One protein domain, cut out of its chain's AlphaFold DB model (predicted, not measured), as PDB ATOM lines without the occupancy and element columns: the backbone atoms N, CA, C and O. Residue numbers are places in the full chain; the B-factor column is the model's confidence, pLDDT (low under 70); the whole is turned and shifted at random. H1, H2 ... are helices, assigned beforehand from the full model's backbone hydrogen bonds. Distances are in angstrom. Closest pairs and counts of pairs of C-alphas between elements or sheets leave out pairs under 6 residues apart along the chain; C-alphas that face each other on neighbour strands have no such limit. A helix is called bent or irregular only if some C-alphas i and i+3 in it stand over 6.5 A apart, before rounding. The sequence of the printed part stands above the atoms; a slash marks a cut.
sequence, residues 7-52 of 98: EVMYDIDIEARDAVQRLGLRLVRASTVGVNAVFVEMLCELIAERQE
ATOM      1  N   GLU A   7     -41.682 -10.607  26.097       93.56
ATOM      2  CA  GLU A   7     -41.606 -12.039  26.416       93.56
ATOM      3  C   GLU A   7     -40.475 -12.755  25.659       93.56
ATOM      4  O   GLU A   7     -39.878 -13.704  26.148       93.56
ATOM      5  N   VAL A   8     -40.120 -12.302  24.454       94.50
ATOM      6  CA  VAL A   8     -38.996 -12.899  23.709       94.50
ATOM      7  C   VAL A   8     -37.669 -12.365  24.230       94.50
ATOM      8  O   VAL A   8     -36.747 -13.135  24.486       94.50
ATOM      9  N   MET A   9     -37.549 -11.046  24.372       95.44
ATOM     10  CA  MET A   9     -36.284 -10.426  24.765       95.44
ATOM     11  C   MET A   9     -35.954 -10.692  26.232       95.44
ATOM     12  O   MET A   9     -34.796 -10.914  26.570       95.44
ATOM     13  N   TYR A  10     -36.944 -10.672  27.115       96.69
ATOM     14  CA  TYR A  10     -36.705 -10.893  28.530       96.69
ATOM     15  C   TYR A  10     -36.525 -12.384  28.821       96.69
ATOM     16  O   TYR A  10     -35.418 -12.803  29.163       96.69
ATOM     17  N   ASP A  11     -37.551 -13.199  28.582       96.62
ATOM     18  CA  ASP A  11     -37.545 -14.604  29.000       96.62
ATOM     19  C   ASP A  11     -36.417 -15.397  28.313       96.62
ATOM     20  O   ASP A  11     -35.792 -16.261  28.927       96.62
ATOM     21  N   ILE A  12     -36.100 -15.092  27.044       95.56
ATOM     22  CA  ILE A  12     -35.059 -15.816  26.294       95.56
ATOM     23  C   ILE A  12     -33.705 -15.110  26.372       95.56
ATOM     24  O   ILE A  12     -32.706 -15.733  26.752       95.56
ATOM     25  N   ASP A  13     -33.632 -13.837  25.968       95.88
ATOM     26  CA  ASP A  13     -32.341 -13.155  25.832       95.88
ATOM     27  C   ASP A  13     -31.741 -12.719  27.179       95.88
ATOM     28  O   ASP A  13     -30.518 -12.553  27.232       95.88
ATOM     29  N   ILE A  14     -32.542 -12.622  28.250       96.38
ATOM     30  CA  ILE A  14     -32.078 -12.331  29.616       96.38
ATOM     31  C   ILE A  14     -32.166 -13.574  30.508       96.38
ATOM     32  O   ILE A  14     -31.126 -14.112  30.890       96.38
ATOM     33  N   GLU A  15     -33.369 -14.058  30.831       97.88
ATOM     34  CA  GLU A  15     -33.540 -15.075  31.880       97.88
ATOM     35  C   GLU A  15     -32.977 -16.442  31.477       97.88
ATOM     36  O   GLU A  15     -32.143 -17.016  32.189       97.88
ATOM     37  N   ALA A  16     -33.378 -16.963  30.313       97.12
ATOM     38  CA  ALA A  16     -32.879 -18.248  29.833       97.12
ATOM     39  C   ALA A  16     -31.378 -18.188  29.534       97.12
ATOM     40  O   ALA A  16     -30.656 -19.144  29.826       97.12
ATOM     41  N   ARG A  17     -30.887 -17.066  28.988       97.25
ATOM     42  CA  ARG A  17     -29.457 -16.848  28.737       97.25
ATOM     43  C   ARG A  17     -28.636 -16.927  30.022       97.25
ATOM     44  O   ARG A  17     -27.624 -17.625  30.053       97.25
ATOM     45  N   ASP A  18     -29.079 -16.253  31.074       98.12
ATOM     46  CA  ASP A  18     -28.412 -16.266  32.374       98.12
ATOM     47  C   ASP A  18     -28.459 -17.673  33.012       98.12
ATOM     48  O   ASP A  18     -27.466 -18.180  33.543       98.12
ATOM     49  N   ALA A  19     -29.579 -18.387  32.856       98.25
ATOM     50  CA  ALA A  19     -29.705 -19.776  33.299       98.25
ATOM     51  C   ALA A  19     -28.755 -20.739  32.570       98.25
ATOM     52  O   ALA A  19     -28.080 -21.540  33.224       98.25
ATOM     53  N   VAL A  20     -28.651 -20.669  31.237       98.12
ATOM     54  CA  VAL A  20     -27.750 -21.565  30.490       98.12
ATOM     55  C   VAL A  20     -26.281 -21.278  30.782       98.12
ATOM     56  O   VAL A  20     -25.487 -22.217  30.823       98.12
ATOM     57  N   GLN A  21     -25.918 -20.016  31.044       97.06
ATOM     58  CA  GLN A  21     -24.556 -19.638  31.418       97.06
ATOM     59  C   GLN A  21     -24.147 -20.299  32.735       97.06
ATOM     60  O   GLN A  21     -23.067 -20.886  32.807       97.06
ATOM     61  N   ARG A  22     -25.032 -20.296  33.741       97.88
ATOM     62  CA  ARG A  22     -24.794 -21.002  35.015       97.88
ATOM     63  C   ARG A  22     -24.611 -22.509  34.847       97.88
ATOM     64  O   ARG A  22     -23.885 -23.123  35.620       97.88
ATOM     65  N   LEU A  23     -25.269 -23.101  33.854       98.31
ATOM     66  CA  LEU A  23     -25.212 -24.537  33.577       98.31
ATOM     67  C   LEU A  23     -24.090 -24.926  32.600       98.31
ATOM     68  O   LEU A  23     -23.918 -26.110  32.320       98.31
ATOM     69  N   GLY A  24     -23.336 -23.960  32.059       97.81
ATOM     70  CA  GLY A  24     -22.308 -24.218  31.044       97.81
ATOM     71  C   GLY A  24     -22.874 -24.708  29.705       97.81
ATOM     72  O   GLY A  24     -22.180 -25.387  28.947       97.81
ATOM     73  N   LEU A  25     -24.138 -24.392  29.412       98.19
ATOM     74  CA  LEU A  25     -24.828 -24.798  28.190       98.19
ATOM     75  C   LEU A  25     -24.731 -23.717  27.108       98.19
ATOM     76  O   LEU A  25     -24.582 -22.525  27.380       98.19
ATOM     77  N   ARG A  26     -24.856 -24.137  25.845       96.38
ATOM     78  CA  ARG A  26     -24.911 -23.226  24.696       96.38
ATOM     79  C   ARG A  26     -26.360 -22.885  24.365       96.38
ATOM     80  O   ARG A  26     -27.146 -23.781  24.077       96.38
ATOM     81  N   LEU A  27     -26.670 -21.592  24.307       96.69
ATOM     82  CA  LEU A  27     -27.932 -21.077  23.777       96.69
ATOM     83  C   LEU A  27     -27.694 -20.410  22.422       96.69
ATOM     84  O   LEU A  27     -26.816 -19.556  22.287       96.69
ATOM     85  N   VAL A  28     -28.493 -20.791  21.429       96.31
ATOM     86  CA  VAL A  28     -28.574 -20.120  20.128       96.31
ATOM     87  C   VAL A  28     -30.030 -19.745  19.906       96.31
ATOM     88  O   VAL A  28     -30.900 -20.612  19.945       96.31
ATOM     89  N   ARG A  29     -30.291 -18.456  19.681       94.31
ATOM     90  CA  ARG A  29     -31.628 -17.943  19.380       94.31
ATOM     91  C   ARG A  29     -31.738 -17.665  17.885       94.31
ATOM     92  O   ARG A  29     -30.894 -16.968  17.329       94.31
ATOM     93  N   ALA A  30     -32.786 -18.185  17.252       95.62
ATOM     94  CA  ALA A  30     -33.185 -17.738  15.923       95.62
ATOM     95  C   ALA A  30     -33.875 -16.369  16.018       95.62
ATOM     96  O   ALA A  30     -34.685 -16.139  16.922       95.62
ATOM     97  N   SER A  31     -33.574 -15.466  15.086       94.62
ATOM     98  CA  SER A  31     -34.270 -14.181  14.995       94.62
ATOM     99  C   SER A  31     -35.766 -14.388  14.773       94.62
ATOM    100  O   SER A  31     -36.184 -15.344  14.114       94.62
ATOM    101  N   THR A  32     -36.576 -13.474  15.298       96.31
ATOM    102  CA  THR A  32     -37.984 -13.409  14.914       96.31
ATOM    103  C   THR A  32     -38.112 -12.953  13.460       96.31
ATOM    104  O   THR A  32     -37.198 -12.352  12.892       96.31
ATOM    105  N   VAL A  33     -39.230 -13.299  12.821       96.81
ATOM    106  CA  VAL A  33     -39.404 -13.095  11.374       96.81
ATOM    107  C   VAL A  33     -39.642 -11.627  11.006       96.81
ATOM    108  O   VAL A  33     -39.278 -11.202   9.907       96.81
ATOM    109  N   GLY A  34     -40.214 -10.836  11.920       94.19
ATOM    110  CA  GLY A  34     -40.495  -9.420  11.710       94.19
ATOM    111  C   GLY A  34     -41.340  -9.183  10.455       94.19
ATOM    112  O   GLY A  34     -42.388  -9.798  10.275       94.19
ATOM    113  N   VAL A  35     -40.863  -8.296   9.577       95.75
ATOM    114  CA  VAL A  35     -41.529  -7.902   8.319       95.75
ATOM    115  C   VAL A  35     -40.890  -8.539   7.080       95.75
ATOM    116  O   VAL A  35     -40.825  -7.928   6.016       95.75
ATOM    117  N   ASN A  36     -40.360  -9.758   7.208       97.69
ATOM    118  CA  ASN A  36     -39.785 -10.477   6.073       97.69
ATOM    119  C   ASN A  36     -40.802 -10.604   4.918       97.69
ATOM    120  O   ASN A  36     -41.925 -11.054   5.128       97.69
ATOM    121  N   ALA A  37     -40.390 -10.240   3.699       98.06
ATOM    122  CA  ALA A  37     -41.284 -10.173   2.541       98.06
ATOM    123  C   ALA A  37     -41.962 -11.514   2.220       98.06
ATOM    124  O   ALA A  37     -43.167 -11.538   2.005       98.06
ATOM    125  N   VAL A  38     -41.218 -12.624   2.276       97.50
ATOM    126  CA  VAL A  38     -41.751 -13.971   2.001       97.50
ATOM    127  C   VAL A  38     -42.783 -14.372   3.055       97.50
ATOM    128  O   VAL A  38     -43.785 -15.012   2.752       97.50
ATOM    129  N   PHE A  39     -42.568 -13.970   4.310       96.38
ATOM    130  CA  PHE A  39     -43.530 -14.226   5.376       96.38
ATOM    131  C   PHE A  39     -44.818 -13.417   5.190       96.38
ATOM    132  O   PHE A  39     -45.905 -13.960   5.354       96.38
ATOM    133  N   VAL A  40     -44.709 -12.137   4.822       97.44
ATOM    134  CA  VAL A  40     -45.875 -11.279   4.552       97.44
ATOM    135  C   VAL A  40     -46.656 -11.775   3.335       97.44
ATOM    136  O   VAL A  40     -47.879 -11.843   3.394       97.44
ATOM    137  N   GLU A  41     -45.966 -12.162   2.262       97.56
ATOM    138  CA  GLU A  41     -46.579 -12.763   1.074       97.56
ATOM    139  C   GLU A  41     -47.377 -14.019   1.437       97.56
ATOM    140  O   GLU A  41     -48.559 -14.106   1.114       97.56
ATOM    141  N   MET A  42     -46.789 -14.921   2.227       95.62
ATOM    142  CA  MET A  42     -47.481 -16.111   2.728       95.62
ATOM    143  C   MET A  42     -48.734 -15.761   3.552       95.62
ATOM    144  O   MET A  42     -49.765 -16.413   3.402       95.62
ATOM    145  N   LEU A  43     -48.703 -14.712   4.384       95.44
ATOM    146  CA  LEU A  43     -49.907 -14.264   5.100       95.44
ATOM    147  C   LEU A  43     -51.003 -13.768   4.146       95.44
ATOM    148  O   LEU A  43     -52.180 -14.046   4.374       95.44
ATOM    149  N   CYS A  44     -50.635 -13.045   3.086       95.75
ATOM    150  CA  CYS A  44     -51.579 -12.618   2.054       95.75
ATOM    151  C   CYS A  44     -52.187 -13.819   1.316       95.75
ATOM    152  O   CYS A  44     -53.401 -13.836   1.103       95.75
ATOM    153  N   GLU A  45     -51.377 -14.831   0.982       94.06
ATOM    154  CA  GLU A  45     -51.850 -16.093   0.398       94.06
ATOM    155  C   GLU A  45     -52.873 -16.773   1.320       94.06
ATOM    156  O   GLU A  45     -53.987 -17.058   0.882       94.06
ATOM    157  N   LEU A  46     -52.571 -16.920   2.616       93.50
ATOM    158  CA  LEU A  46     -53.506 -17.500   3.591       93.50
ATOM    159  C   LEU A  46     -54.834 -16.734   3.675       93.50
ATOM    160  O   LEU A  46     -55.888 -17.337   3.863       93.50
ATOM    161  N   ILE A  47     -54.812 -15.405   3.551       93.12
ATOM    162  CA  ILE A  47     -56.036 -14.591   3.539       93.12
ATOM    163  C   ILE A  47     -56.832 -14.822   2.248       93.12
ATOM    164  O   ILE A  47     -58.062 -14.910   2.298       93.12
ATOM    165  N   ALA A  48     -56.160 -14.922   1.100       92.75
ATOM    166  CA  ALA A  48     -56.805 -15.210  -0.179       92.75
ATOM    167  C   ALA A  48     -57.462 -16.602  -0.180       92.75
ATOM    168  O   ALA A  48     -58.627 -16.723  -0.565       92.75
ATOM    169  N   GLU A  49     -56.786 -17.617   0.373       92.56
ATOM    170  CA  GLU A  49     -57.316 -18.983   0.522       92.56
ATOM    171  C   GLU A  49     -58.659 -19.031   1.274       92.56
ATOM    172  O   GLU A  49     -59.504 -19.885   0.998       92.56
ATOM    173  N   ARG A  50     -58.887 -18.108   2.220       89.75
ATOM    174  CA  ARG A  50     -60.140 -18.028   2.997       89.75
ATOM    175  C   ARG A  50     -61.266 -17.288   2.286       89.75
ATOM    176  O   ARG A  50     -62.426 -17.473   2.647       89.75
ATOM    177  N   GLN A  51     -60.944 -16.442   1.314       90.56
ATOM    178  CA  GLN A  51     -61.945 -15.697   0.547       90.56
ATOM    179  C   GLN A  51     -62.509 -16.524  -0.610       90.56
ATOM    180  O   GLN A  51     -63.673 -16.363  -0.973       90.56
ATOM    181  N   GLU A  52     -61.711 -17.438  -1.159       88.75
ATOM    182  CA  GLU A  52     -62.079 -18.262  -2.305       88.75
ATOM    183  C   GLU A  52     -62.353 -19.711  -1.883       88.75
ATOM    184  O   GLU A  52     -61.456 -20.464  -1.509       88.75
TER     185      GLU A  52
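Overview. This is residues 7 to 52 of the 98 residues of the protein "Ferrochelatase" of Gemmatimonadales bacterium (UniProt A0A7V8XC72). Two helices lie toward opposite ends of a long, thin rod: after H1 the chain folds back along it in a long link, and the free end of that link and H2 then stick out as an arm, residues 33 to 52. The two helices have no contact with each other, and the arm makes much of the length. The printed part has 46 residues with two named helices, H1 then H2, and no named strand; its class is all helix. It is extended, with a radius of gyration of the C-alphas of 17.1 A, and spans 53 by 16 by 14 A.

Arrangement. Start at Glu 7 and pass residues 7 to 10 to reach H1, residues 11 to 22. Go on through the long link of 14 residues, 23 to 36, to H2, residues 37 to 51; H1 and H2 are apart, with no C-alpha of the one within 8 A of the other. Residues 33 to 52, of which 37 to 51 belong to H2, stand free. In the backbones, 5 of 8 O i to N i+4 pairs are within hydrogen-bond range in H1, and 10 of 11 in H2.

Along the chain. Find C-alpha 11 at (-37.545, -14.604, 29.000); from there H1 runs 15.5 A to C-alpha 22 at (-24.794, -21.002, 35.015). H1 is neither bent nor irregular, but only just: C-alphas 13 and 16 are 6.5 A apart. Then look for C-alpha 37 at (-41.284, -10.173, 2.541), where H2, the longest helix with 15 residues, begins; it runs 21.5 A to C-alpha 51 at (-61.945, -15.697, 0.547).

Size, cuts and confidence. The two C-alphas farthest apart are those of Arg 22 and Glu 52, at 52.8 A. The printed part has no cut, and no printed residue is under 70 in pLDDT; the mean of the printed part is 95.7.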